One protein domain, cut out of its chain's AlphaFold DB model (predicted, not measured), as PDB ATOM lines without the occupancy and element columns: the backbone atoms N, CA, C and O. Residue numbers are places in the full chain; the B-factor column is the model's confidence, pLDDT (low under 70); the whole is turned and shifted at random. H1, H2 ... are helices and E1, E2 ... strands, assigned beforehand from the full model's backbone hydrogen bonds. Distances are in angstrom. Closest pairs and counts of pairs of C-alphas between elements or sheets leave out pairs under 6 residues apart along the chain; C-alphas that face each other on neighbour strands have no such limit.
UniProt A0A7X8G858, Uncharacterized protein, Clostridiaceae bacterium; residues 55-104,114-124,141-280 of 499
ATOM      1  N   ALA A  55      13.009   1.233 -29.699       88.56
ATOM      2  CA  ALA A  55      12.579   2.429 -30.420       88.56
ATOM      3  C   ALA A  55      12.619   3.687 -29.530       88.56
ATOM      4  O   ALA A  55      13.164   4.716 -29.936       88.56
ATOM      5  N   PHE A  56      12.121   3.603 -28.292       89.44
ATOM      6  CA  PHE A  56      12.201   4.716 -27.340       89.44
ATOM      7  C   PHE A  56      13.644   5.054 -26.949       89.44
ATOM      8  O   PHE A  56      14.000   6.229 -26.906       89.44
ATOM      9  N   ILE A  57      14.493   4.052 -26.708       86.38
ATOM     10  CA  ILE A  57      15.919   4.237 -26.395       86.38
ATOM     11  C   ILE A  57      16.640   4.960 -27.538       86.38
ATOM     12  O   ILE A  57      17.441   5.859 -27.276       86.38
ATOM     13  N   THR A  58      16.350   4.622 -28.796       86.50
ATOM     14  CA  THR A  58      16.922   5.306 -29.963       86.50
ATOM     15  C   THR A  58      16.516   6.777 -29.996       86.50
ATOM     16  O   THR A  58      17.382   7.643 -30.111       86.50
ATOM     17  N   VAL A  59      15.224   7.079 -29.827       89.06
ATOM     18  CA  VAL A  59      14.729   8.466 -29.800       89.06
ATOM     19  C   VAL A  59      15.358   9.252 -28.645       89.06
ATOM     20  O   VAL A  59      15.864  10.352 -28.853       89.06
ATOM     21  N   LEU A  60      15.408   8.673 -27.442       87.50
ATOM     22  CA  LEU A  60      16.040   9.298 -26.275       87.50
ATOM     23  C   LEU A  60      17.545   9.521 -26.471       87.50
ATOM     24  O   LEU A  60      18.071  10.541 -26.028       87.50
ATOM     25  N   SER A  61      18.235   8.607 -27.159       86.56
ATOM     26  CA  SER A  61      19.656   8.759 -27.493       86.56
ATOM     27  C   SER A  61      19.881   9.972 -28.388       86.56
ATOM     28  O   SER A  61      20.754  10.782 -28.090       86.56
ATOM     29  N   ILE A  62      19.068  10.130 -29.439       88.19
ATOM     30  CA  ILE A  62      19.147  11.278 -30.354       88.19
ATOM     31  C   ILE A  62      18.896  12.578 -29.591       88.19
ATOM     32  O   ILE A  62      19.716  13.490 -29.662       88.19
ATOM     33  N   ILE A  63      17.820  12.639 -28.796       90.56
ATOM     34  CA  ILE A  63      17.496  13.819 -27.981       90.56
ATOM     35  C   ILE A  63      18.675  14.195 -27.081       90.56
ATOM     36  O   ILE A  63      19.026  15.371 -26.987       90.56
ATOM     37  N   ARG A  64      19.315  13.211 -26.439       88.69
ATOM     38  CA  ARG A  64      20.459  13.459 -25.559       88.69
ATOM     39  C   ARG A  64      21.689  13.956 -26.314       88.69
ATOM     40  O   ARG A  64      22.295  14.919 -25.861       88.69
ATOM     41  N   ILE A  65      22.025  13.359 -27.459       90.62
ATOM     42  CA  ILE A  65      23.139  13.816 -28.309       90.62
ATOM     43  C   ILE A  65      22.919  15.272 -28.725       90.62
ATOM     44  O   ILE A  65      23.800  16.104 -28.524       90.62
ATOM     45  N   THR A  66      21.734  15.591 -29.253       92.12
ATOM     46  CA  THR A  66      21.400  16.949 -29.694       92.12
ATOM     47  C   THR A  66      21.399  17.935 -28.529       92.12
ATOM     48  O   THR A  66      21.961  19.015 -28.657       92.12
ATOM     49  N   SER A  67      20.863  17.547 -27.367       92.06
ATOM     50  CA  SER A  67      20.882  18.395 -26.166       92.06
ATOM     51  C   SER A  67      22.307  18.687 -25.694       92.06
ATOM     52  O   SER A  67      22.609  19.810 -25.297       92.06
ATOM     53  N   THR A  68      23.197  17.692 -25.724       93.25
ATOM     54  CA  THR A  68      24.610  17.885 -25.379       93.25
ATOM     55  C   THR A  68      25.300  18.794 -26.390       93.25
ATOM     56  O   THR A  68      25.997  19.721 -25.984       93.25
ATOM     57  N   TYR A  69      25.071  18.577 -27.687       95.12
ATOM     58  CA  TYR A  69      25.608  19.427 -28.748       95.12
ATOM     59  C   TYR A  69      25.175  20.891 -28.592       95.12
ATOM     60  O   TYR A  69      26.013  21.785 -28.642       95.12
ATOM     61  N   GLU A  70      23.885  21.138 -28.355       95.75
ATOM     62  CA  GLU A  70      23.335  22.486 -28.185       95.75
ATOM     63  C   GLU A  70      23.913  23.189 -26.953       95.75
ATOM     64  O   GLU A  70      24.289  24.358 -27.029       95.75
ATOM     65  N   ARG A  71      24.037  22.481 -25.824       95.00
ATOM     66  CA  ARG A  71      24.598  23.043 -24.585       95.00
ATOM     67  C   ARG A  71      26.063  23.423 -24.747       95.00
ATOM     68  O   ARG A  71      26.428  24.542 -24.402       95.00
ATOM     69  N   VAL A  72      26.874  22.531 -25.319       95.50
ATOM     70  CA  VAL A  72      28.286  22.827 -25.601       95.50
ATOM     71  C   VAL A  72      28.398  23.978 -26.600       95.50
ATOM     72  O   VAL A  72      29.159  24.903 -26.341       95.50
ATOM     73  N   GLN A  73      27.601  23.996 -27.676       96.25
ATOM     74  CA  GLN A  73      27.606  25.103 -28.640       96.25
ATOM     75  C   GLN A  73      27.231  26.435 -27.990       96.25
ATOM     76  O   GLN A  73      27.866  27.451 -28.252       96.25
ATOM     77  N   HIS A  74      26.193  26.448 -27.153       95.81
ATOM     78  CA  HIS A  74      25.739  27.659 -26.487       95.81
ATOM     79  C   HIS A  74      26.818  28.217 -25.559       95.81
ATOM     80  O   HIS A  74      27.157  29.395 -25.662       95.81
ATOM     81  N   SER A  75      27.397  27.375 -24.697       94.88
ATOM     82  CA  SER A  75      28.490  27.794 -23.818       94.88
ATOM     83  C   SER A  75      29.723  28.218 -24.617       94.88
ATOM     84  O   SER A  75      30.336  29.226 -24.285       94.88
ATOM     85  N   LEU A  76      30.045  27.519 -25.707       95.69
ATOM     86  CA  LEU A  76      31.161  27.862 -26.581       95.69
ATOM     87  C   LEU A  76      30.961  29.230 -27.263       95.69
ATOM     88  O   LEU A  76      31.890  30.036 -27.306       95.69
ATOM     89  N   ASN A  77      29.742  29.541 -27.713       94.62
ATOM     90  CA  ASN A  77      29.398  30.865 -28.239       94.62
ATOM     91  C   ASN A  77      29.585  31.968 -27.180       94.62
ATOM     92  O   ASN A  77      30.069  33.050 -27.511       94.62
ATOM     93  N   GLN A  78      29.241  31.703 -25.911       90.88
ATOM     94  CA  GLN A  78      29.490  32.648 -24.813       90.88
ATOM     95  C   GLN A  78      30.988  32.873 -24.584       90.88
ATOM     96  O   GLN A  78      31.411  34.019 -24.458       90.88
ATOM     97  N   VAL A  79      31.795  31.805 -24.594       91.38
ATOM     98  CA  VAL A  79      33.258  31.907 -24.454       91.38
ATOM     99  C   VAL A  79      33.857  32.757 -25.573       91.38
ATOM    100  O   VAL A  79      34.612  33.688 -25.300       91.38
ATOM    101  N   ALA A  80      33.486  32.497 -26.828       90.81
ATOM    102  CA  ALA A  80      33.984  33.273 -27.960       90.81
ATOM    103  C   ALA A  80      33.600  34.756 -27.861       90.81
ATOM    104  O   ALA A  80      34.439  35.628 -28.081       90.81
ATOM    105  N   MET A  81      32.360  35.057 -27.466       86.00
ATOM    106  CA  MET A  81      31.917  36.436 -27.256       86.00
ATOM    107  C   MET A  81      32.713  37.136 -26.143       86.00
ATOM    108  O   MET A  81      33.118  38.283 -26.320       86.00
ATOM    109  N   GLN A  82      32.988  36.450 -25.031       83.25
ATOM    110  CA  GLN A  82      33.812  36.980 -23.939       83.25
ATOM    111  C   GLN A  82      35.255  37.237 -24.401       83.25
ATOM    112  O   GLN A  82      35.782  38.323 -24.178       83.25
ATOM    113  N   LEU A  83      35.880  36.300 -25.121       84.88
ATOM    114  CA  LEU A  83      37.226  36.481 -25.682       84.88
ATOM    115  C   LEU A  83      37.297  37.637 -26.689       84.88
ATOM    116  O   LEU A  83      38.250  38.413 -26.683       84.88
ATOM    117  N   SER A  84      36.265  37.790 -27.516       84.62
ATOM    118  CA  SER A  84      36.122  38.903 -28.455       84.62
ATOM    119  C   SER A  84      36.026  40.255 -27.726       84.62
ATOM    120  O   SER A  84      36.713  41.211 -28.095       84.62
ATOM    121  N   GLN A  85      35.266  40.326 -26.628       79.38
ATOM    122  CA  GLN A  85      35.195  41.508 -25.758       79.38
ATOM    123  C   GLN A  85      36.532  41.794 -25.062       79.38
ATOM    124  O   GLN A  85      36.968  42.943 -25.014       79.38
ATOM    125  N   TYR A  86      37.222  40.764 -24.568       73.94
ATOM    126  CA  TYR A  86      38.548  40.926 -23.974       73.94
ATOM    127  C   TYR A  86      39.590  41.398 -24.989       73.94
ATOM    128  O   TYR A  86      40.450  42.206 -24.643       73.94
ATOM    129  N   SER A  87      39.486  40.978 -26.252       75.38
ATOM    130  CA  SER A  87      40.326  41.491 -27.338       75.38
ATOM    131  C   SER A  87      40.136  42.993 -27.574       75.38
ATOM    132  O   SER A  87      41.127  43.726 -27.668       75.38
ATOM    133  N   TYR A  88      38.886  43.470 -27.576       71.06
ATOM    134  CA  TYR A  88      38.577  44.903 -27.643       71.06
ATOM    135  C   TYR A  88      39.197  45.674 -26.498       71.06
ATOM    136  O   TYR A  88      39.905  46.660 -26.687       71.06
ATOM    137  N   ILE A  89      38.962  45.179 -25.294       63.59
ATOM    138  CA  ILE A  89      39.422  45.819 -24.078       63.59
ATOM    139  C   ILE A  89      40.956  45.866 -24.031       63.59
ATOM    140  O   ILE A  89      41.519  46.919 -23.741       63.59
ATOM    141  N   SER A  90      41.646  44.778 -24.383       60.50
ATOM    142  CA  SER A  90      43.116  44.723 -24.470       60.50
ATOM    143  C   SER A  90      43.684  45.745 -25.465       60.50
ATOM    144  O   SER A  90      44.729  46.357 -25.231       60.50
ATOM    145  N   THR A  91      42.955  45.983 -26.556       62.84
ATOM    146  CA  THR A  91      43.314  46.987 -27.560       62.84
ATOM    147  C   THR A  91      43.106  48.407 -27.036       62.84
ATOM    148  O   THR A  91      44.036  49.209 -27.065       62.84
ATOM    149  N   VAL A  92      41.911  48.724 -26.525       57.22
ATOM    150  CA  VAL A  92      41.554  50.076 -26.048       57.22
ATOM    151  C   VAL A  92      42.403  50.505 -24.850       57.22
ATOM    152  O   VAL A  92      42.739  51.676 -24.711       57.22
ATOM    153  N   THR A  93      42.781  49.560 -23.992       54.81
ATOM    154  CA  THR A  93      43.637  49.819 -22.822       54.81
ATOM    155  C   THR A  93      45.114  50.007 -23.175       54.81
ATOM    156  O   THR A  93      45.901  50.383 -22.308       54.81
ATOM    157  N   GLY A  94      45.520  49.744 -24.421       47.78
ATOM    158  CA  GLY A  94      46.915  49.844 -24.846       47.78
ATOM    159  C   GLY A  94      47.828  48.769 -24.246       47.78
ATOM    160  O   GLY A  94      49.044  48.854 -24.413       47.78
ATOM    161  N   ILE A  95      47.277  47.737 -23.588       47.94
ATOM    162  CA  ILE A  95      48.042  46.573 -23.104       47.94
ATOM    163  C   ILE A  95      48.736  45.884 -24.285       47.94
ATOM    164  O   ILE A  95      49.899  45.504 -24.179       47.94
ATOM    165  N   LYS A  96      48.060  45.835 -25.441       45.62
ATOM    166  CA  LYS A  96      48.622  45.353 -26.708       45.62
ATOM    167  C   LYS A  96      49.835  46.177 -27.192       45.62
ATOM    168  O   LYS A  96      50.814  45.595 -27.633       45.62
ATOM    169  N   GLN A  97      49.795  47.507 -27.059       42.41
ATOM    170  CA  GLN A  97      50.833  48.443 -27.543       42.41
ATOM    171  C   GLN A  97      52.030  48.567 -26.583       42.41
ATOM    172  O   GLN A  97      53.161  48.762 -27.015       42.41
ATOM    173  N   LYS A  98      51.815  48.414 -25.268       41.59
ATOM    174  CA  LYS A  98      52.890  48.400 -24.253       41.59
ATOM    175  C   LYS A  98      53.694  47.091 -24.209       41.59
ATOM    176  O   LYS A  98      54.666  47.000 -23.467       41.59
ATOM    177  N   HIS A  99      53.299  46.074 -24.971       44.03
ATOM    178  CA  HIS A  99      53.971  44.772 -25.031       44.03
ATOM    179  C   HIS A  99      54.977  44.647 -26.190       44.03
ATOM    180  O   HIS A  99      55.638  43.611 -26.321       44.03
ATOM    181  N   ASP A 100      55.147  45.694 -27.008       37.91
ATOM    182  CA  ASP A 100      56.111  45.682 -28.113       37.91
ATOM    183  C   ASP A 100      57.581  45.754 -27.672       37.91
ATOM    184  O   ASP A 100      58.451  45.340 -28.435       37.91
ATOM    185  N   GLY A 101      57.849  46.130 -26.415       37.41
ATOM    186  CA  GLY A 101      59.183  46.182 -25.800       37.41
ATOM    187  C   GLY A 101      59.611  44.940 -25.004       37.41
ATOM    188  O   GLY A 101      60.613  44.983 -24.299       37.41
ATOM    189  N   LEU A 102      58.891  43.813 -25.079       38.16
ATOM    190  CA  LEU A 102      59.219  42.610 -24.289       38.16
ATOM    191  C   LEU A 102      60.531  41.900 -24.676       38.16
ATOM    192  O   LEU A 102      60.905  40.917 -24.033       38.16
ATOM    193  N   GLN A 103      61.213  42.345 -25.733       40.12
ATOM    194  CA  GLN A 103      62.281  41.573 -26.367       40.12
ATOM    195  C   GLN A 103      63.702  42.100 -26.109       40.12
ATOM    196  O   GLN A 103      64.659  41.380 -26.393       40.12
ATOM    197  N   ASP A 104      63.856  43.259 -25.459       35.25
ATOM    198  CA  ASP A 104      65.168  43.770 -25.051       35.25
ATOM    199  C   ASP A 104      65.525  43.304 -23.636       35.25
ATOM    200  O   ASP A 104      65.372  43.999 -22.634       35.25
ATOM    201  N   ARG A 114      56.422  44.532 -13.784       36.59
ATOM    202  CA  ARG A 114      56.132  45.176 -12.486       36.59
ATOM    203  C   ARG A 114      55.431  46.524 -12.668       36.59
ATOM    204  O   ARG A 114      54.475  46.782 -11.946       36.59
ATOM    205  N   SER A 115      55.844  47.337 -13.646       40.59
ATOM    206  CA  SER A 115      55.190  48.617 -13.983       40.59
ATOM    207  C   SER A 115      53.825  48.449 -14.681       40.59
ATOM    208  O   SER A 115      52.936  49.286 -14.551       40.59
ATOM    209  N   GLN A 116      53.612  47.328 -15.379       37.47
ATOM    210  CA  GLN A 116      52.340  46.960 -16.012       37.47
ATOM    211  C   GLN A 116      51.310  46.418 -15.009       37.47
ATOM    212  O   GLN A 116      50.115  46.410 -15.310       37.47
ATOM    213  N   GLY A 117      51.737  46.050 -13.794       39.09
ATOM    214  CA  GLY A 117      50.845  45.753 -12.672       39.09
ATOM    215  C   GLY A 117      49.882  46.905 -12.365       39.09
ATOM    216  O   GLY A 117      48.701  46.651 -12.153       39.09
ATOM    217  N   GLU A 118      50.347  48.154 -12.463       39.34
ATOM    218  CA  GLU A 118      49.536  49.363 -12.248       39.34
ATOM    219  C   GLU A 118      48.553  49.633 -13.400       39.34
ATOM    220  O   GLU A 118      47.443  50.112 -13.178       39.34
ATOM    221  N   ALA A 119      48.914  49.297 -14.644       38.16
ATOM    222  CA  ALA A 119      48.018  49.423 -15.799       38.16
ATOM    223  C   ALA A 119      46.903  48.364 -15.763       38.16
ATOM    224  O   ALA A 119      45.744  48.669 -16.041       38.16
ATOM    225  N   ILE A 120      47.244  47.142 -15.345       38.47
ATOM    226  CA  ILE A 120      46.296  46.053 -15.078       38.47
ATOM    227  C   ILE A 120      45.407  46.396 -13.865       38.47
ATOM    228  O   ILE A 120      44.220  46.076 -13.863       38.47
ATOM    229  N   GLU A 121      45.934  47.100 -12.861       39.12
ATOM    230  CA  GLU A 121      45.191  47.608 -11.696       39.12
ATOM    231  C   GLU A 121      44.275  48.803 -12.037       39.12
ATOM    232  O   GLU A 121      43.146  48.885 -11.554       39.12
ATOM    233  N   THR A 122      44.699  49.692 -12.937       42.56
ATOM    234  CA  THR A 122      43.893  50.812 -13.471       42.56
ATOM    235  C   THR A 122      42.761  50.304 -14.369       42.56
ATOM    236  O   THR A 122      41.619  50.767 -14.309       42.56
ATOM    237  N   PHE A 123      43.056  49.293 -15.183       45.44
ATOM    238  CA  PHE A 123      42.063  48.553 -15.950       45.44
ATOM    239  C   PHE A 123      41.047  47.864 -15.024       45.44
ATOM    240  O   PHE A 123      39.837  47.973 -15.230       45.44
ATOM    241  N   TYR A 124      41.528  47.236 -13.950       48.84
ATOM    242  CA  TYR A 124      40.683  46.594 -12.952       48.84
ATOM    243  C   TYR A 124      39.782  47.584 -12.207       48.84
ATOM    244  O   TYR A 124      38.579  47.365 -12.138       48.84
ATOM    245  N   ASP A 141      50.284  35.835  -7.733       50.69
ATOM    246  CA  ASP A 141      51.603  35.207  -7.667       50.69
ATOM    247  C   ASP A 141      52.328  35.371  -9.009       50.69
ATOM    248  O   ASP A 141      52.220  34.553  -9.923       50.69
ATOM    249  N   SER A 142      53.090  36.460  -9.127       46.69
ATOM    250  CA  SER A 142      53.905  36.790 -10.303       46.69
ATOM    251  C   SER A 142      54.794  35.625 -10.759       46.69
ATOM    252  O   SER A 142      55.053  35.479 -11.948       46.69
ATOM    253  N   ARG A 143      55.190  34.739  -9.835       50.66
ATOM    254  CA  ARG A 143      56.025  33.563 -10.121       50.66
ATOM    255  C   ARG A 143      55.345  32.533 -11.021       50.66
ATOM    256  O   ARG A 143      56.039  31.788 -11.708       50.66
ATOM    257  N   ALA A 144      54.018  32.441 -10.991       50.97
ATOM    258  CA  ALA A 144      53.273  31.506 -11.826       50.97
ATOM    259  C   ALA A 144      53.229  31.993 -13.286       50.97
ATOM    260  O   ALA A 144      53.459  31.216 -14.211       50.97
ATOM    261  N   MET A 145      53.061  33.303 -13.485       49.28
ATOM    262  CA  MET A 145      53.164  33.941 -14.802       49.28
ATOM    263  C   MET A 145      54.593  33.893 -15.359       49.28
ATOM    264  O   MET A 145      54.771  33.620 -16.545       49.28
ATOM    265  N   ASP A 146      55.607  34.044 -14.500       52.00
ATOM    266  CA  ASP A 146      57.019  33.890 -14.878       52.00
ATOM    267  C   ASP A 146      57.314  32.480 -15.426       52.00
ATOM    268  O   ASP A 146      58.028  32.320 -16.419       52.00
ATOM    269  N   LYS A 147      56.728  31.442 -14.813       57.19
ATOM    270  CA  LYS A 147      56.862  30.053 -15.279       57.19
ATOM    271  C   LYS A 147      56.197  29.834 -16.632       57.19
ATOM    272  O   LYS A 147      56.838  29.280 -17.522       57.19
ATOM    273  N   ILE A 148      54.970  30.324 -16.820       55.41
ATOM    274  CA  ILE A 148      54.260  30.223 -18.103       55.41
ATOM    275  C   ILE A 148      55.041  30.931 -19.212       55.41
ATOM    276  O   ILE A 148      55.275  30.332 -20.260       55.41
ATOM    277  N   ALA A 149      55.521  32.152 -18.966       52.47
ATOM    278  CA  ALA A 149      56.346  32.887 -19.922       52.47
ATOM    279  C   ALA A 149      57.637  32.122 -20.279       52.47
ATOM    280  O   ALA A 149      57.973  31.998 -21.457       52.47
ATOM    281  N   SER A 150      58.320  31.539 -19.286       52.44
ATOM    282  CA  SER A 150      59.544  30.756 -19.510       52.44
ATOM    283  C   SER A 150      59.305  29.447 -20.277       52.44
ATOM    284  O   SER A 150      60.119  29.053 -21.117       52.44
ATOM    285  N   ASN A 151      58.163  28.795 -20.052       54.59
ATOM    286  CA  ASN A 151      57.788  27.577 -20.762       54.59
ATOM    287  C   ASN A 151      57.404  27.886 -22.214       54.59
ATOM    288  O   ASN A 151      57.790  27.135 -23.103       54.59
ATOM    289  N   ILE A 152      56.741  29.021 -22.470       51.25
ATOM    290  CA  ILE A 152      56.384  29.512 -23.814       51.25
ATOM    291  C   ILE A 152      57.621  29.803 -24.676       51.25
ATOM    292  O   ILE A 152      57.578  29.581 -25.886       51.25
ATOM    293  N   SER A 153      58.727  30.258 -24.079       48.44
ATOM    294  CA  SER A 153      59.986  30.499 -24.798       48.44
ATOM    295  C   SER A 153      60.771  29.230 -25.166       48.44
ATOM    296  O   SER A 153      61.644  29.300 -26.024       48.44
ATOM    297  N   ASN A 154      60.459  28.077 -24.562       46.28
ATOM    298  CA  ASN A 154      61.207  26.821 -24.728       46.28
ATOM    299  C   ASN A 154      60.462  25.760 -25.577       46.28
ATOM    300  O   ASN A 154      60.845  24.589 -25.573       46.28
ATOM    301  N   VAL A 155      59.398  26.140 -26.300       49.62
ATOM    302  CA  VAL A 155      58.425  25.231 -26.964       49.62
ATOM    303  C   VAL A 155      58.966  24.496 -28.211       49.62
ATOM    304  O   VAL A 155      58.224  23.789 -28.884       49.62
ATOM    305  N   ASP A 156      60.269  24.533 -28.496       44.56
ATOM    306  CA  ASP A 156      60.848  23.782 -29.625       44.56
ATOM    307  C   ASP A 156      60.756  22.240 -29.456       44.56
ATOM    308  O   ASP A 156      60.908  21.503 -30.428       44.56
ATOM    309  N   ASN A 157      60.441  21.725 -28.254       43.41
ATOM    310  CA  ASN A 157      60.234  20.292 -27.978       43.41
ATOM    311  C   ASN A 157      58.787  19.988 -27.525       43.41
ATOM    312  O   ASN A 157      58.442  19.990 -26.345       43.41
ATOM    313  N   ILE A 158      57.945  19.680 -28.510       44.06
ATOM    314  CA  ILE A 158      56.478  19.844 -28.526       44.06
ATOM    315  C   ILE A 158      55.655  18.976 -27.542       44.06
ATOM    316  O   ILE A 158      54.470  19.248 -27.364       44.06
ATOM    317  N   GLN A 159      56.207  17.972 -26.848       42.34
ATOM    318  CA  GLN A 159      55.356  16.988 -26.140       42.34
ATOM    319  C   GLN A 159      55.423  16.996 -24.603       42.34
ATOM    320  O   GLN A 159      54.405  16.744 -23.961       42.34
ATOM    321  N   ASN A 160      56.562  17.339 -23.995       44.38
ATOM    322  CA  ASN A 160      56.679  17.399 -22.528       44.38
ATOM    323  C   ASN A 160      56.271  18.779 -21.980       44.38
ATOM    324  O   ASN A 160      55.536  18.860 -21.000       44.38
ATOM    325  N   SER A 161      56.632  19.854 -22.686       48.97
ATOM    326  CA  SER A 161      56.338  21.238 -22.287       48.97
ATOM    327  C   SER A 161      54.855  21.617 -22.396       48.97
ATOM    328  O   SER A 161      54.403  22.531 -21.714       48.97
ATOM    329  N   TYR A 162      54.069  20.903 -23.212       44.66
ATOM    330  CA  TYR A 162      52.629  21.144 -23.363       44.66
ATOM    331  C   TYR A 162      51.834  20.734 -22.114       44.66
ATOM    332  O   TYR A 162      50.974  21.479 -21.653       44.66
ATOM    333  N   ASN A 163      52.152  19.580 -21.518       51.00
ATOM    334  CA  ASN A 163      51.485  19.116 -20.297       51.00
ATOM    335  C   ASN A 163      51.895  19.944 -19.066       51.00
ATOM    336  O   ASN A 163      51.069  20.180 -18.188       51.00
ATOM    337  N   GLU A 164      53.140  20.425 -19.027       54.22
ATOM    338  CA  GLU A 164      53.636  21.341 -17.989       54.22
ATOM    339  C   GLU A 164      52.971  22.724 -18.095       54.22
ATOM    340  O   GLU A 164      52.487  23.246 -17.091       54.22
ATOM    341  N   LEU A 165      52.827  23.267 -19.314       55.19
ATOM    342  CA  LEU A 165      52.044  24.483 -19.567       55.19
ATOM    343  C   LEU A 165      50.590  24.334 -19.114       55.19
ATOM    344  O   LEU A 165      50.067  25.230 -18.462       55.19
ATOM    345  N   LEU A 166      49.939  23.207 -19.416       52.72
ATOM    346  CA  LEU A 166      48.556  22.965 -18.993       52.72
ATOM    347  C   LEU A 166      48.414  22.878 -17.466       52.72
ATOM    348  O   LEU A 166      47.431  23.376 -16.920       52.72
ATOM    349  N   GLN A 167      49.393  22.295 -16.769       59.88
ATOM    350  CA  GLN A 167      49.393  22.214 -15.306       59.88
ATOM    351  C   GLN A 167      49.611  23.584 -14.644       59.88
ATOM    352  O   GLN A 167      48.974  23.890 -13.634       59.88
ATOM    353  N   ASP A 168      50.495  24.412 -15.204       60.25
ATOM    354  CA  ASP A 168      50.754  25.764 -14.702       60.25
ATOM    355  C   ASP A 168      49.598  26.723 -15.021       60.25
ATOM    356  O   ASP A 168      49.234  27.539 -14.178       60.25
ATOM    357  N   VAL A 169      48.954  26.572 -16.184       58.41
ATOM    358  CA  VAL A 169      47.725  27.302 -16.521       58.41
ATOM    359  C   VAL A 169      46.577  26.918 -15.585       58.41
ATOM    360  O   VAL A 169      45.887  27.808 -15.089       58.41
ATOM    361  N   GLY A 170      46.398  25.624 -15.292       59.06
ATOM    362  CA  GLY A 170      45.335  25.144 -14.403       59.06
ATOM    363  C   GLY A 170      45.369  25.793 -13.017       59.06
ATOM    364  O   GLY A 170      44.329  26.167 -12.495       59.06
ATOM    365  N   ARG A 171      46.563  26.035 -12.460       60.62
ATOM    366  CA  ARG A 171      46.724  26.708 -11.157       60.62
ATOM    367  C   ARG A 171      46.341  28.184 -11.164       60.62
ATOM    368  O   ARG A 171      45.981  28.718 -10.126       60.62
ATOM    369  N   ILE A 172      46.492  28.855 -12.302       56.62
ATOM    370  CA  ILE A 172      46.267  30.298 -12.403       56.62
ATOM    371  C   ILE A 172      44.816  30.600 -12.782       56.62
ATOM    372  O   ILE A 172      44.264  31.620 -12.380       56.62
ATOM    373  N   ILE A 173      44.176  29.703 -13.531       60.72
ATOM    374  CA  ILE A 173      42.822  29.918 -14.038       60.72
ATOM    375  C   ILE A 173      41.723  29.746 -12.980       60.72
ATOM    376  O   ILE A 173      40.602  30.198 -13.184       60.72
ATOM    377  N   GLU A 174      42.061  29.156 -11.831       58.81
ATOM    378  CA  GLU A 174      41.189  29.093 -10.650       58.81
ATOM    379  C   GLU A 174      40.878  30.492 -10.075       58.81
ATOM    380  O   GLU A 174      39.884  30.665  -9.369       58.81
ATOM    381  N   GLU A 175      41.679  31.512 -10.414       56.16
ATOM    382  CA  GLU A 175      41.463  32.901 -10.012       56.16
ATOM    383  C   GLU A 175      41.006  33.780 -11.194       56.16
ATOM    384  O   GLU A 175      41.666  33.799 -12.238       56.16
ATOM    385  N   PRO A 176      39.978  34.642 -11.028       55.84
ATOM    386  CA  PRO A 176      39.514  35.529 -12.102       55.84
ATOM    387  C   PRO A 176      40.608  36.447 -12.686       55.84
ATOM    388  O   PRO A 176      40.537  36.842 -13.847       55.84
ATOM    389  N   LYS A 177      41.647  36.799 -11.907       54.75
ATOM    390  CA  LYS A 177      42.761  37.652 -12.369       54.75
ATOM    391  C   LYS A 177      43.725  36.861 -13.218       54.75
ATOM    392  O   LYS A 177      44.222  37.372 -14.217       54.75
ATOM    393  N   GLY A 178      43.990  35.635 -12.792       58.47
ATOM    394  CA  GLY A 178      44.830  34.712 -13.514       58.47
ATOM    395  C   GLY A 178      44.235  34.367 -14.870       58.47
ATOM    396  O   GLY A 178      44.931  34.452 -15.878       58.47
ATOM    397  N   GLU A 179      42.927  34.108 -14.924       60.28
ATOM    398  CA  GLU A 179      42.193  33.906 -16.176       60.28
ATOM    399  C   GLU A 179      42.313  35.120 -17.119       60.28
ATOM    400  O   GLU A 179      42.693  34.960 -18.280       60.28
ATOM    401  N   LEU A 180      42.111  36.348 -16.622       60.59
ATOM    402  CA  LEU A 180      42.287  37.576 -17.415       60.59
ATOM    403  C   LEU A 180      43.720  37.783 -17.917       60.59
ATOM    404  O   LEU A 180      43.922  38.237 -19.044       60.59
ATOM    405  N   GLN A 181      44.723  37.462 -17.103       57.03
ATOM    406  CA  GLN A 181      46.124  37.561 -17.507       57.03
ATOM    407  C   GLN A 181      46.465  36.536 -18.588       57.03
ATOM    408  O   GLN A 181      47.117  36.885 -19.566       57.03
ATOM    409  N   LEU A 182      45.978  35.301 -18.465       63.34
ATOM    410  CA  LEU A 182      46.153  34.268 -19.485       63.34
ATOM    411  C   LEU A 182      45.466  34.642 -20.799       63.34
ATOM    412  O   LEU A 182      46.039  34.427 -21.866       63.34
ATOM    413  N   ILE A 183      44.281  35.253 -20.725       69.50
ATOM    414  CA  ILE A 183      43.599  35.840 -21.881       69.50
ATOM    415  C   ILE A 183      44.469  36.942 -22.499       69.50
ATOM    416  O   ILE A 183      44.714  36.920 -23.701       69.50
ATOM    417  N   GLY A 184      44.994  37.867 -21.693       64.25
ATOM    418  CA  GLY A 184      45.891  38.931 -22.155       64.25
ATOM    419  C   GLY A 184      47.150  38.401 -22.846       64.25
ATOM    420  O   GLY A 184      47.485  38.865 -23.934       64.25
ATOM    421  N   LEU A 185      47.804  37.386 -22.266       60.47
ATOM    422  CA  LEU A 185      48.945  36.707 -22.882       60.47
ATOM    423  C   LEU A 185      48.548  36.015 -24.190       60.47
ATOM    424  O   LEU A 185      49.231  36.192 -25.191       60.47
ATOM    425  N   ALA A 186      47.446  35.259 -24.217       66.31
ATOM    426  CA  ALA A 186      46.989  34.587 -25.434       66.31
ATOM    427  C   ALA A 186      46.761  35.597 -26.574       66.31
ATOM    428  O   ALA A 186      47.187  35.364 -27.704       66.31
ATOM    429  N   LEU A 187      46.148  36.742 -26.257       66.81
ATOM    430  CA  LEU A 187      45.856  37.830 -27.193       66.81
ATOM    431  C   LEU A 187      47.082  38.703 -27.536       66.81
ATOM    432  O   LEU A 187      46.974  39.576 -28.396       66.81
ATOM    433  N   SER A 188      48.231  38.503 -26.886       60.22
ATOM    434  CA  SER A 188      49.458  39.262 -27.146       60.22
ATOM    435  C   SER A 188      50.102  38.873 -28.477       60.22
ATOM    436  O   SER A 188      50.217  37.693 -28.803       60.22
ATOM    437  N   ASP A 189      50.635  39.845 -29.217       55.66
ATOM    438  CA  ASP A 189      51.396  39.594 -30.449       55.66
ATOM    439  C   ASP A 189      52.831  39.100 -30.195       55.66
ATOM    440  O   ASP A 189      53.482  38.599 -31.107       55.66
ATOM    441  N   SER A 190      53.310  39.134 -28.946       49.72
ATOM    442  CA  SER A 190      54.656  38.668 -28.572       49.72
ATOM    443  C   SER A 190      54.824  37.141 -28.535       49.72
ATOM    444  O   SER A 190      55.951  36.658 -28.423       49.72
ATOM    445  N   ILE A 191      53.733  36.371 -28.618       53.84
ATOM    446  CA  ILE A 191      53.737  34.914 -28.428       53.84
ATOM    447  C   ILE A 191      53.588  34.178 -29.770       53.84
ATOM    448  O   ILE A 191      52.747  34.522 -30.600       53.84
ATOM    449  N   VAL A 192      54.385  33.123 -29.975       52.50
ATOM    450  CA  VAL A 192      54.332  32.274 -31.181       52.50
ATOM    451  C   VAL A 192      52.986  31.535 -31.277       52.50
ATOM    452  O   VAL A 192      52.407  31.131 -30.270       52.50
ATOM    453  N   SER A 193      52.496  31.313 -32.500       58.03
ATOM    454  CA  SER A 193      51.159  30.759 -32.782       58.03
ATOM    455  C   SER A 193      50.838  29.428 -32.088       58.03
ATOM    456  O   SER A 193      49.725  29.258 -31.600       58.03
ATOM    457  N   GLN A 194      51.791  28.497 -31.990       54.50
ATOM    458  CA  GLN A 194      51.577  27.209 -31.310       54.50
ATOM    459  C   GLN A 194      51.288  27.395 -29.812       54.50
ATOM    460  O   GLN A 194      50.370  26.781 -29.266       54.50
ATOM    461  N   SER A 195      52.011  28.309 -29.163       59.06
ATOM    462  CA  SER A 195      51.791  28.679 -27.764       59.06
ATOM    463  C   SER A 195      50.485  29.461 -27.583       59.06
ATOM    464  O   SER A 195      49.780  29.236 -26.599       59.06
ATOM    465  N   LYS A 196      50.099  30.304 -28.557       70.06
ATOM    466  CA  LYS A 196      48.777  30.959 -28.581       70.06
ATOM    467  C   LYS A 196      47.640  29.937 -28.604       70.06
ATOM    468  O   LYS A 196      46.708  30.070 -27.818       70.06
ATOM    469  N   THR A 197      47.723  28.897 -29.438       72.38
ATOM    470  CA  THR A 197      46.709  27.828 -29.482       72.38
ATOM    471  C   THR A 197      46.629  27.062 -28.163       72.38
ATOM    472  O   THR A 197      45.526  26.768 -27.703       72.38
ATOM    473  N   ALA A 198      47.761  26.770 -27.516       68.56
ATOM    474  CA  ALA A 198      47.775  26.099 -26.214       68.56
ATOM    475  C   ALA A 198      47.121  26.956 -25.111       68.56
ATOM    476  O   ALA A 198      46.251  26.469 -24.387       68.56
ATOM    477  N   LEU A 199      47.482  28.242 -25.027       71.19
ATOM    478  CA  LEU A 199      46.884  29.184 -24.076       71.19
ATOM    479  C   LEU A 199      45.392  29.388 -24.344       71.19
ATOM    480  O   LEU A 199      44.589  29.271 -23.421       71.19
ATOM    481  N   LEU A 200      45.012  29.619 -25.604       80.44
ATOM    482  CA  LEU A 200      43.613  29.721 -26.016       80.44
ATOM    483  C   LEU A 200      42.841  28.465 -25.614       80.44
ATOM    484  O   LEU A 200      41.739  28.573 -25.085       80.44
ATOM    485  N   SER A 201      43.414  27.280 -25.841       82.62
ATOM    486  CA  SER A 201      42.783  26.008 -25.487       82.62
ATOM    487  C   SER A 201      42.530  25.910 -23.987       82.62
ATOM    488  O   SER A 201      41.440  25.526 -23.573       82.62
ATOM    489  N   ALA A 202      43.514  26.271 -23.168       76.69
ATOM    490  CA  ALA A 202      43.402  26.190 -21.721       76.69
ATOM    491  C   ALA A 202      42.400  27.215 -21.159       76.69
ATOM    492  O   ALA A 202      41.513  26.852 -20.386       76.69
ATOM    493  N   VAL A 203      42.468  28.459 -21.641       79.31
ATOM    494  CA  VAL A 203      41.503  29.522 -21.325       79.31
ATOM    495  C   VAL A 203      40.085  29.110 -21.707       79.31
ATOM    496  O   VAL A 203      39.171  29.149 -20.889       79.31
ATOM    497  N   THR A 204      39.910  28.630 -22.938       88.56
ATOM    498  CA  THR A 204      38.607  28.192 -23.440       88.56
ATOM    499  C   THR A 204      38.053  27.044 -22.604       88.56
ATOM    500  O   THR A 204      36.869  27.059 -22.286       88.56
ATOM    501  N   LYS A 205      38.877  26.061 -22.217       87.25
ATOM    502  CA  LYS A 205      38.442  24.933 -21.377       87.25
ATOM    503  C   LYS A 205      37.930  25.393 -20.016       87.25
ATOM    504  O   LYS A 205      36.869  24.926 -19.604       87.25
ATOM    505  N   SER A 206      38.625  26.316 -19.352       81.62
ATOM    506  CA  SER A 206      38.154  26.893 -18.084       81.62
ATOM    507  C   SER A 206      36.830  27.625 -18.259       81.62
ATOM    508  O   SER A 206      35.833  27.264 -17.634       81.62
ATOM    509  N   MET A 207      36.775  28.588 -19.184       85.12
ATOM    510  CA  MET A 207      35.576  29.394 -19.409       85.12
ATOM    511  C   MET A 207      34.382  28.519 -19.826       85.12
ATOM    512  O   MET A 207      33.256  28.736 -19.379       85.12
ATOM    513  N   LEU A 208      34.621  27.488 -20.643       90.44
ATOM    514  CA  LEU A 208      33.608  26.517 -21.050       90.44
ATOM    515  C   LEU A 208      33.110  25.694 -19.856       90.44
ATOM    516  O   LEU A 208      31.904  25.505 -19.717       90.44
ATOM    517  N   THR A 209      34.015  25.239 -18.987       88.38
ATOM    518  CA  THR A 209      33.685  24.504 -17.755       88.38
ATOM    519  C   THR A 209      32.842  25.361 -16.816       88.38
ATOM    520  O   THR A 209      31.787  24.913 -16.369       88.38
ATOM    521  N   ASN A 210      33.231  26.618 -16.602       83.12
ATOM    522  CA  ASN A 210      32.495  27.571 -15.773       83.12
ATOM    523  C   ASN A 210      31.101  27.871 -16.344       83.12
ATOM    524  O   ASN A 210      30.101  27.806 -15.626       83.12
ATOM    525  N   ASN A 211      31.007  28.138 -17.649       88.06
ATOM    526  CA  ASN A 211      29.730  28.405 -18.314       88.06
ATOM    527  C   ASN A 211      28.793  27.188 -18.263       88.06
ATOM    528  O   ASN A 211      27.609  27.343 -17.959       88.06
ATOM    529  N   LEU A 212      29.311  25.977 -18.499       91.31
ATOM    530  CA  LEU A 212      28.525  24.744 -18.422       91.31
ATOM    531  C   LEU A 212      28.102  24.419 -16.985       91.31
ATOM    532  O   LEU A 212      26.943  24.063 -16.780       91.31
ATOM    533  N   SER A 213      28.994  24.579 -16.003       88.12
ATOM    534  CA  SER A 213      28.692  24.408 -14.573       88.12
ATOM    535  C   SER A 213      27.513  25.290 -14.157       88.12
ATOM    536  O   SER A 213      26.487  24.798 -13.678       88.12
ATOM    537  N   ASN A 214      27.601  26.587 -14.470       84.94
ATOM    538  CA  ASN A 214      26.566  27.573 -14.168       84.94
ATOM    539  C   ASN A 214      25.248  27.288 -14.902       84.94
ATOM    540  O   ASN A 214      24.176  27.381 -14.306       84.94
ATOM    541  N   GLN A 215      25.304  26.918 -16.187       87.69
ATOM    542  CA  GLN A 215      24.112  26.621 -16.987       87.69
ATOM    543  C   GLN A 215      23.403  25.332 -16.539       87.69
ATOM    544  O   GLN A 215      22.183  25.213 -16.681       87.69
ATOM    545  N   LEU A 216      24.155  24.344 -16.048       89.19
ATOM    546  CA  LEU A 216      23.630  23.052 -15.609       89.19
ATOM    547  C   LEU A 216      23.255  23.028 -14.124       89.19
ATOM    548  O   LEU A 216      22.451  22.183 -13.733       89.19
ATOM    549  N   GLY A 217      23.811  23.928 -13.311       90.06
ATOM    550  CA  GLY A 217      23.703  23.869 -11.852       90.06
ATOM    551  C   GLY A 217      24.387  22.625 -11.277       90.06
ATOM    552  O   GLY A 217      23.888  22.029 -10.323       90.06
ATOM    553  N   VAL A 218      25.478  22.188 -11.908       90.25
ATOM    554  CA  VAL A 218      26.213  20.961 -11.581       90.25
ATOM    555  C   VAL A 218      27.683  21.313 -11.421       90.25
ATOM    556  O   VAL A 218      28.227  22.037 -12.243       90.25
ATOM    557  N   ASP A 219      28.313  20.767 -10.386       87.69
ATOM    558  CA  ASP A 219      29.743  20.937 -10.124       87.69
ATOM    559  C   ASP A 219      30.614  20.465 -11.312       87.69
ATOM    560  O   ASP A 219      30.239  19.534 -12.041       87.69
ATOM    561  N   SER A 220      31.761  21.123 -11.519       82.38
ATOM    562  CA  SER A 220      32.649  20.924 -12.672       82.38
ATOM    563  C   SER A 220      33.037  19.465 -12.891       82.38
ATOM    564  O   SER A 220      33.055  19.000 -14.035       82.38
ATOM    565  N   ASP A 221      33.235  18.713 -11.806       85.31
ATOM    566  CA  ASP A 221      33.664  17.313 -11.851       85.31
ATOM    567  C   ASP A 221      32.602  16.381 -12.453       85.31
ATOM    568  O   ASP A 221      32.892  15.268 -12.904       85.31
ATOM    569  N   TYR A 222      31.344  16.826 -12.496       89.00
ATOM    570  CA  TYR A 222      30.215  16.022 -12.955       89.00
ATOM    571  C   TYR A 222      29.651  16.460 -14.312       89.00
ATOM    572  O   TYR A 222      28.767  15.771 -14.831       89.00
ATOM    573  N   ILE A 223      30.168  17.532 -14.927       90.81
ATOM    574  CA  ILE A 223      29.671  18.063 -16.211       90.81
ATOM    575  C   ILE A 223      29.712  16.996 -17.308       90.81
ATOM    576  O   ILE A 223      28.676  16.688 -17.906       90.81
ATOM    577  N   CYS A 224      30.877  16.381 -17.552       90.56
ATOM    578  CA  CYS A 224      31.022  15.374 -18.607       90.56
ATOM    579  C   CYS A 224      30.082  14.189 -18.384       90.56
ATOM    580  O   CYS A 224      29.383  13.758 -19.301       90.56
ATOM    581  N   LYS A 225      29.968  13.720 -17.137       89.00
ATOM    582  CA  LYS A 225      29.052  12.634 -16.767       89.00
ATOM    583  C   LYS A 225      27.588  13.005 -17.020       89.00
ATOM    584  O   LYS A 225      26.827  12.169 -17.515       89.00
ATOM    585  N   TYR A 226      27.192  14.235 -16.696       89.25
ATOM    586  CA  TYR A 226      25.839  14.740 -16.925       89.25
ATOM    587  C   TYR A 226      25.523  14.788 -18.429       89.25
ATOM    588  O   TYR A 226      24.535  14.203 -18.891       89.25
ATOM    589  N   LEU A 227      26.426  15.384 -19.210       90.56
ATOM    590  CA  LEU A 227      26.315  15.531 -20.664       90.56
ATOM    591  C   LEU A 227      26.560  14.225 -21.442       90.56
ATOM    592  O   LEU A 227      26.275  14.156 -22.636       90.56
ATOM    593  N   GLY A 228      27.048  13.174 -20.783       88.81
ATOM    594  CA  GLY A 228      27.438  11.923 -21.436       88.81
ATOM    595  C   GLY A 228      28.695  12.060 -22.299       88.81
ATOM    596  O   GLY A 228      28.892  11.248 -23.195       88.81
ATOM    597  N   ILE A 229      29.518  13.079 -22.057       91.62
ATOM    598  CA  ILE A 229      30.824  13.252 -22.694       91.62
ATOM    599  C   ILE A 229      31.795  12.246 -22.069       91.62
ATOM    600  O   ILE A 229      31.799  12.042 -20.855       91.62
ATOM    601  N   ASN A 230      32.583  11.581 -22.906       87.62
ATOM    602  CA  ASN A 230      33.617  10.661 -22.458       87.62
ATOM    603  C   ASN A 230      34.837  11.442 -21.945       87.62
ATOM    604  O   ASN A 230      35.279  12.390 -22.591       87.62
ATOM    605  N   GLY A 231      35.386  11.028 -20.803       85.25
ATOM    606  CA  GLY A 231      36.506  11.711 -20.157       85.25
ATOM    607  C   GLY A 231      36.100  12.927 -19.319       85.25
ATOM    608  O   GLY A 231      34.962  13.037 -18.861       85.25
ATOM    609  N   ASN A 232      37.057  13.831 -19.116       85.12
ATOM    610  CA  ASN A 232      36.912  15.052 -18.314       85.12
ATOM    611  C   ASN A 232      36.969  16.305 -19.201       85.12
ATOM    612  O   ASN A 232      37.425  16.234 -20.342       85.12
ATOM    613  N   MET A 233      36.565  17.459 -18.665       84.38
ATOM    614  CA  MET A 233      36.617  18.739 -19.391       84.38
ATOM    615  C   MET A 233      38.037  19.085 -19.876       84.38
ATOM    616  O   MET A 233      38.214  19.599 -20.981       84.38
ATOM    617  N   ASP A 234      39.067  18.703 -19.119       78.75
ATOM    618  CA  ASP A 234      40.470  18.913 -19.501       78.75
ATOM    619  C   ASP A 234      40.897  18.109 -20.735       78.75
ATOM    620  O   ASP A 234      41.851  18.477 -21.424       78.75
ATOM    621  N   GLN A 235      40.191  17.019 -21.040       81.44
ATOM    622  CA  GLN A 235      40.489  16.121 -22.158       81.44
ATOM    623  C   GLN A 235      39.783  16.528 -23.455       81.44
ATOM    624  O   GLN A 235      39.993  15.883 -24.481       81.44
ATOM    625  N   LEU A 236      38.978  17.596 -23.433       88.12
ATOM    626  CA  LEU A 236      38.425  18.175 -24.652       88.12
ATOM    627  C   LEU A 236      39.556  18.578 -25.596       88.12
ATOM    628  O   LEU A 236      40.590  19.106 -25.171       88.12
ATOM    629  N   ASP A 237      39.364  18.341 -26.886       87.31
ATOM    630  CA  ASP A 237      40.409  18.579 -27.865       87.31
ATOM    631  C   ASP A 237      40.151  19.875 -28.633       87.31
ATOM    632  O   ASP A 237      39.166  20.001 -29.360       87.31
ATOM    633  N   LEU A 238      41.042  20.845 -28.419       87.44
ATOM    634  CA  LEU A 238      40.979  22.191 -28.986       87.44
ATOM    635  C   LEU A 238      42.159  22.495 -29.917       87.44
ATOM    636  O   LEU A 238      42.350  23.643 -30.306       87.44
ATOM    637  N   SER A 239      42.937  21.484 -30.312       80.00
ATOM    638  CA  SER A 239      44.142  21.653 -31.146       80.00
ATOM    639  C   SER A 239      43.890  22.294 -32.521       80.00
ATOM    640  O   SER A 239      44.818  22.842 -33.106       80.00
ATOM    641  N   SER A 240      42.646  22.267 -33.011       78.75
ATOM    642  CA  SER A 240      42.203  22.979 -34.223       78.75
ATOM    643  C   SER A 240      41.880  24.459 -34.009       78.75
ATOM    644  O   SER A 240      41.566  25.156 -34.967       78.75
ATOM    645  N   SER A 241      41.887  24.944 -32.768       84.12
ATOM    646  CA  SER A 241      41.532  26.329 -32.468       84.12
ATOM    647  C   SER A 241      42.673  27.272 -32.831       84.12
ATOM    648  O   SER A 241      43.854  26.974 -32.630       84.12
ATOM    649  N   THR A 242      42.316  28.446 -33.334       78.38
ATOM    650  CA  THR A 242      43.267  29.440 -33.810       78.38
ATOM    651  C   THR A 242      42.914  30.821 -33.277       78.38
ATOM    652  O   THR A 242      41.747  31.183 -33.118       78.38
ATOM    653  N   LEU A 243      43.951  31.598 -32.972       76.19
ATOM    654  CA  LEU A 243      43.825  32.967 -32.497       76.19
ATOM    655  C   LEU A 243      44.631  33.884 -33.410       76.19
ATOM    656  O   LEU A 243      45.845  33.715 -33.522       76.19
ATOM    657  N   PHE A 244      43.954  34.824 -34.066       72.62
ATOM    658  CA  PHE A 244      44.550  35.827 -34.953       72.62
ATOM    659  C   PHE A 244      45.406  35.224 -36.074       72.62
ATOM    660  O   PHE A 244      46.389  35.827 -36.492       72.62
ATOM    661  N   SER A 245      45.054  34.035 -36.581       60.38
ATOM    662  CA  SER A 245      45.780  33.439 -37.722       60.38
ATOM    663  C   SER A 245      45.654  34.269 -39.001       60.38
ATOM    664  O   SER A 245      46.507  34.202 -39.880       60.38
ATOM    665  N   ASP A 246      44.604  35.072 -39.101       58.56
ATOM    666  CA  ASP A 246      44.367  36.066 -40.143       58.56
ATOM    667  C   ASP A 246      44.457  37.509 -39.612       58.56
ATOM    668  O   ASP A 246      44.035  38.426 -40.309       58.56
ATOM    669  N   ASN A 247      45.026  37.699 -38.413       62.84
ATOM    670  CA  ASN A 247      45.073  38.935 -37.619       62.84
ATOM    671  C   ASN A 247      43.734  39.428 -37.045       62.84
ATOM    672  O   ASN A 247      43.722  40.437 -36.338       62.84
ATOM    673  N   GLU A 248      42.624  38.728 -37.283       70.94
ATOM    674  CA  GLU A 248      41.292  39.277 -37.009       70.94
ATOM    675  C   GLU A 248      40.347  38.318 -36.308       70.94
ATOM    676  O   GLU A 248      39.435  38.765 -35.622       70.94
ATOM    677  N   THR A 249      40.517  37.011 -36.470       81.06
ATOM    678  CA  THR A 249      39.533  36.037 -36.003       81.06
ATOM    679  C   THR A 249      40.002  35.273 -34.775       81.06
ATOM    680  O   THR A 249      41.179  34.952 -34.589       81.06
ATOM    681  N   ILE A 250      39.035  34.986 -33.910       87.44
ATOM    682  CA  ILE A 250      39.129  33.979 -32.862       87.44
ATOM    683  C   ILE A 250      38.286  32.804 -33.351       87.44
ATOM    684  O   ILE A 250      37.058  32.908 -33.422       87.44
ATOM    685  N   ASP A 251      38.940  31.707 -33.722       89.25
ATOM    686  CA  ASP A 251      38.288  30.496 -34.214       89.25
ATOM    687  C   ASP A 251      38.480  29.372 -33.200       89.25
ATOM    688  O   ASP A 251      39.591  28.895 -32.978       89.25
ATOM    689  N   ILE A 252      37.396  28.959 -32.553       92.38
ATOM    690  CA  ILE A 252      37.432  27.952 -31.499       92.38
ATOM    691  C   ILE A 252      36.732  26.700 -31.998       92.38
ATOM    692  O   ILE A 252      35.545  26.726 -32.333       92.38
ATOM    693  N   VAL A 253      37.466  25.591 -32.006       92.38
ATOM    694  CA  VAL A 253      36.991  24.272 -32.420       92.38
ATOM    695  C   VAL A 253      37.179  23.316 -31.251       92.38
ATOM    696  O   VAL A 253      38.308  23.050 -30.851       92.38
ATOM    697  N   VAL A 254      36.078  22.801 -30.704       93.62
ATOM    698  CA  VAL A 254      36.074  21.824 -29.609       93.62
ATOM    699  C   VAL A 254      35.591  20.484 -30.145       93.62
ATOM    700  O   VAL A 254      34.484  20.378 -30.678       93.62
ATOM    701  N   GLU A 255      36.402  19.450 -29.962       92.44
ATOM    702  CA  GLU A 255      36.062  18.075 -30.313       92.44
ATOM    703  C   GLU A 255      35.991  17.184 -29.081       92.44
ATOM    704  O   GLU A 255      36.808  17.279 -28.160       92.44
ATOM    705  N   TYR A 256      34.995  16.303 -29.075       93.88
ATOM    706  CA  TYR A 256      34.737  15.396 -27.968       93.88
ATOM    707  C   TYR A 256      33.879  14.222 -28.409       93.88
ATOM    708  O   TYR A 256      33.234  14.239 -29.459       93.88
ATOM    709  N   SER A 257      33.848  13.191 -27.578       92.00
ATOM    710  CA  SER A 257      33.038  12.009 -27.828       92.00
ATOM    711  C   SER A 257      31.899  11.911 -26.827       92.00
ATOM    712  O   SER A 257      32.086  12.150 -25.636       92.00
ATOM    713  N   VAL A 258      30.713  11.541 -27.303       90.94
ATOM    714  CA  VAL A 258      29.514  11.376 -26.481       90.94
ATOM    715  C   VAL A 258      29.081   9.920 -26.476       90.94
ATOM    716  O   VAL A 258      28.934   9.289 -27.525       90.94
ATOM    717  N   LYS A 259      28.802   9.411 -25.275       85.19
ATOM    718  CA  LYS A 259      28.106   8.151 -25.040       85.19
ATOM    719  C   LYS A 259      26.641   8.446 -24.686       85.19
ATOM    720  O   LYS A 259      26.356   8.829 -23.547       85.19
ATOM    721  N   PRO A 260      25.687   8.243 -25.615       73.00
ATOM    722  CA  PRO A 260      24.304   8.696 -25.437       73.00
ATOM    723  C   PRO A 260      23.616   8.040 -24.234       73.00
ATOM    724  O   PRO A 260      22.894   8.689 -23.478       73.00
ATOM    725  N   ILE A 261      23.862   6.746 -24.013       76.12
ATOM    726  CA  ILE A 261      23.304   6.004 -22.881       76.12
ATOM    727  C   ILE A 261      24.418   5.166 -22.240       76.12
ATOM    728  O   ILE A 261      24.746   4.090 -22.739       76.12
ATOM    729  N   PRO A 262      25.005   5.623 -21.117       62.22
ATOM    730  CA  PRO A 262      26.164   4.973 -20.503       62.22
ATOM    731  C   PRO A 262      25.949   3.498 -20.141       62.22
ATOM    732  O   PRO A 262      26.903   2.720 -20.178       62.22
ATOM    733  N   GLN A 263      24.702   3.132 -19.824       66.31
ATOM    734  CA  GLN A 263      24.283   1.818 -19.325       66.31
ATOM    735  C   GLN A 263      23.840   0.841 -20.430       66.31
ATOM    736  O   GLN A 263      23.600  -0.326 -20.136       66.31
ATOM    737  N   VAL A 264      23.731   1.282 -21.691       65.81
ATOM    738  CA  VAL A 264      23.289   0.438 -22.815       65.81
ATOM    739  C   VAL A 264      24.464   0.214 -23.763       65.81
ATOM    740  O   VAL A 264      24.941   1.141 -24.407       65.81
ATOM    741  N   PHE A 265      24.932  -1.032 -23.854       61.19
ATOM    742  CA  PHE A 265      26.142  -1.422 -24.599       61.19
ATOM    743  C   PHE A 265      26.019  -1.287 -26.131       61.19
ATOM    744  O   PHE A 265      27.012  -1.353 -26.842       61.19
ATOM    745  N   ILE A 266      24.801  -1.113 -26.646       68.06
ATOM    746  CA  ILE A 266      24.491  -1.249 -28.077       68.06
ATOM    747  C   ILE A 266      24.709   0.062 -28.850       68.06
ATOM    748  O   ILE A 266      24.868   0.034 -30.068       68.06
ATOM    749  N   VAL A 267      24.724   1.215 -28.172       69.44
ATOM    750  CA  VAL A 267      24.866   2.513 -28.847       69.44
ATOM    751  C   VAL A 267      26.349   2.883 -28.930       69.44
ATOM    752  O   VAL A 267      26.977   3.033 -27.875       69.44
ATOM    753  N   PRO A 268      26.921   3.022 -30.143       78.38
ATOM    754  CA  PRO A 268      28.316   3.394 -30.295       78.38
ATOM    755  C   PRO A 268      28.560   4.812 -29.778       78.38
ATOM    756  O   PRO A 268      27.663   5.655 -29.722       78.38
ATOM    757  N   GLU A 269      29.806   5.060 -29.403       85.12
ATOM    758  CA  GLU A 269      30.291   6.399 -29.106       85.12
ATOM    759  C   GLU A 269      30.290   7.250 -30.383       85.12
ATOM    760  O   GLU A 269      30.670   6.779 -31.458       85.12
ATOM    761  N   ILE A 270      29.840   8.498 -30.269       88.62
ATOM    762  CA  ILE A 270      29.730   9.427 -31.397       88.62
ATOM    763  C   ILE A 270      30.680  10.590 -31.153       88.62
ATOM    764  O   ILE A 270      30.613  11.236 -30.108       88.62
ATOM    765  N   LYS A 271      31.542  10.873 -32.131       91.00
ATOM    766  CA  LYS A 271      32.402  12.058 -32.123       91.00
ATOM    767  C   LYS A 271      31.599  13.275 -32.569       91.00
ATOM    768  O   LYS A 271      30.941  13.229 -33.606       91.00
ATOM    769  N   LEU A 272      31.668  14.346 -31.790       92.62
ATOM    770  CA  LEU A 272      31.047  15.632 -32.076       92.62
ATOM    771  C   LEU A 272      32.127  16.711 -32.191       92.62
ATOM    772  O   LEU A 272      33.169  16.640 -31.535       92.62
ATOM    773  N   ARG A 273      31.854  17.707 -33.037       93.75
ATOM    774  CA  ARG A 273      32.680  18.901 -33.230       93.75
ATOM    775  C   ARG A 273      31.787  20.129 -33.144       93.75
ATOM    776  O   ARG A 273      30.829  20.256 -33.909       93.75
ATOM    777  N   ASN A 274      32.137  21.044 -32.255       96.00
ATOM    778  CA  ASN A 274      31.504  22.346 -32.119       96.00
ATOM    779  C   ASN A 274      32.512  23.411 -32.530       96.00
ATOM    780  O   ASN A 274      33.663  23.372 -32.102       96.00
ATOM    781  N   ARG A 275      32.086  24.342 -33.383       94.62
ATOM    782  CA  ARG A 275      32.932  25.428 -33.880       94.62
ATOM    783  C   ARG A 275      32.223  26.755 -33.692       94.62
ATOM    784  O   ARG A 275      31.011  26.850 -33.891       94.62
ATOM    785  N   VAL A 276      32.984  27.770 -33.324       94.62
ATOM    786  CA  VAL A 276      32.547  29.161 -33.336       94.62
ATOM    787  C   VAL A 276      33.688  30.016 -33.860       94.62
ATOM    788  O   VAL A 276      34.836  29.844 -33.461       94.62
ATOM    789  N   THR A 277      33.359  30.946 -34.746       91.69
ATOM    790  CA  THR A 277      34.307  31.930 -35.261       91.69
ATOM    791  C   THR A 277      33.730  33.305 -34.980       91.69
ATOM    792  O   THR A 277      32.588  33.591 -35.346       91.69
ATOM    793  N   VAL A 278      34.501  34.147 -34.304       89.69
ATOM    794  CA  VAL A 278      34.136  35.536 -34.023       89.69
ATOM    795  C   VAL A 278      35.267  36.452 -34.449       89.69
ATOM    796  O   VAL A 278      36.436  36.068 -34.428       89.69
ATOM    797  N   LEU A 279      34.918  37.683 -34.808       83.94
ATOM    798  CA  LEU A 279      35.915  38.729 -34.959       83.94
ATOM    799  C   LEU A 279      36.459  39.079 -33.579       83.94
ATOM    800  O   LEU A 279      35.712  39.308 -32.624       83.94
ATOM    801  N   ALA A 280      37.771  39.129 -33.482       74.19
ATOM    802  CA  ALA A 280      38.436  39.897 -32.470       74.19
ATOM    803  C   ALA A 280      38.129  41.356 -32.769       74.19
ATOM    804  O   ALA A 280      38.467  41.861 -33.836       74.19
TER     805      ALA A 280
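What this domain is: This is residues 55 to 104, 114 to 124 and 141 to 280 of the 499 residues of an uncharacterized protein of Clostridiaceae bacterium (UniProt A0A7X8G858). What is the main picture? One long helix, H1, makes the long axis, with the antiparallel hairpin E1 E2 packed along its residues 64 to 88 and H6 crossing it; H4 and H5 form a bundle with H6, H3 packs on H4, and H2 is set apart. What is printed? The printed part has 201 residues, mostly helix, with named elements in the order H1 to H7, E1, E2. It is compact, with a radius of gyration of the C-alphas of 18.4 A, and spans 66 by 34 by 31 A.

How they stand to each other: What meets H1, residues 55 to 92? The hub H6, residues 193 to 216, touches it at a steep tilt of 58 degrees, opposite ways, closest at C-alphas Ser 75 and Asn 211, 5.7 A. How do the other helices stand? H2, residues 114 to 124, touches no helix; H3, residues 142 to 153, touches H4, residues 160 to 173, closest at C-alphas 148 and 165, 6.3 A. H4, H5, residues 176 to 186, and H6 make an up-and-down bundle, each running against the one before; H7, residues 220 to 227, touches H6. Are backbone pairs within hydrogen-bond range? Every O i to N i+4 pair is in H1, H3, H5 and H6, but 5 of 7 in H2, 9 of 10 in H4 and 2 of 4 in H7. Between E1, residues 249 to 258, and antiparallel E2, residues 270 to 279, N 254 and O 274 are 2.8 A apart.

Where its parts are: Where does H1 begin? C-alpha 55 is at (12.579, 2.429, -30.420), and H1 is 55.9 A long. Where does E2 end? C-alpha 279 is at (35.915, 38.729, -34.959); H6 measures 33.3 A, E1 28.3 A and E2 30.2 A.

The domain as a whole: Where are the cuts? C-alphas 104 and 114 are 15.5 A apart across one, and 124 and 141 are 16.6 A apart across the other. Which links are long? H7 to E1 and E1 to E2. Where is confidence low? pLDDT is under 70 for 92 residues, among them 89 to 104, 114 to 124 and 141 to 195.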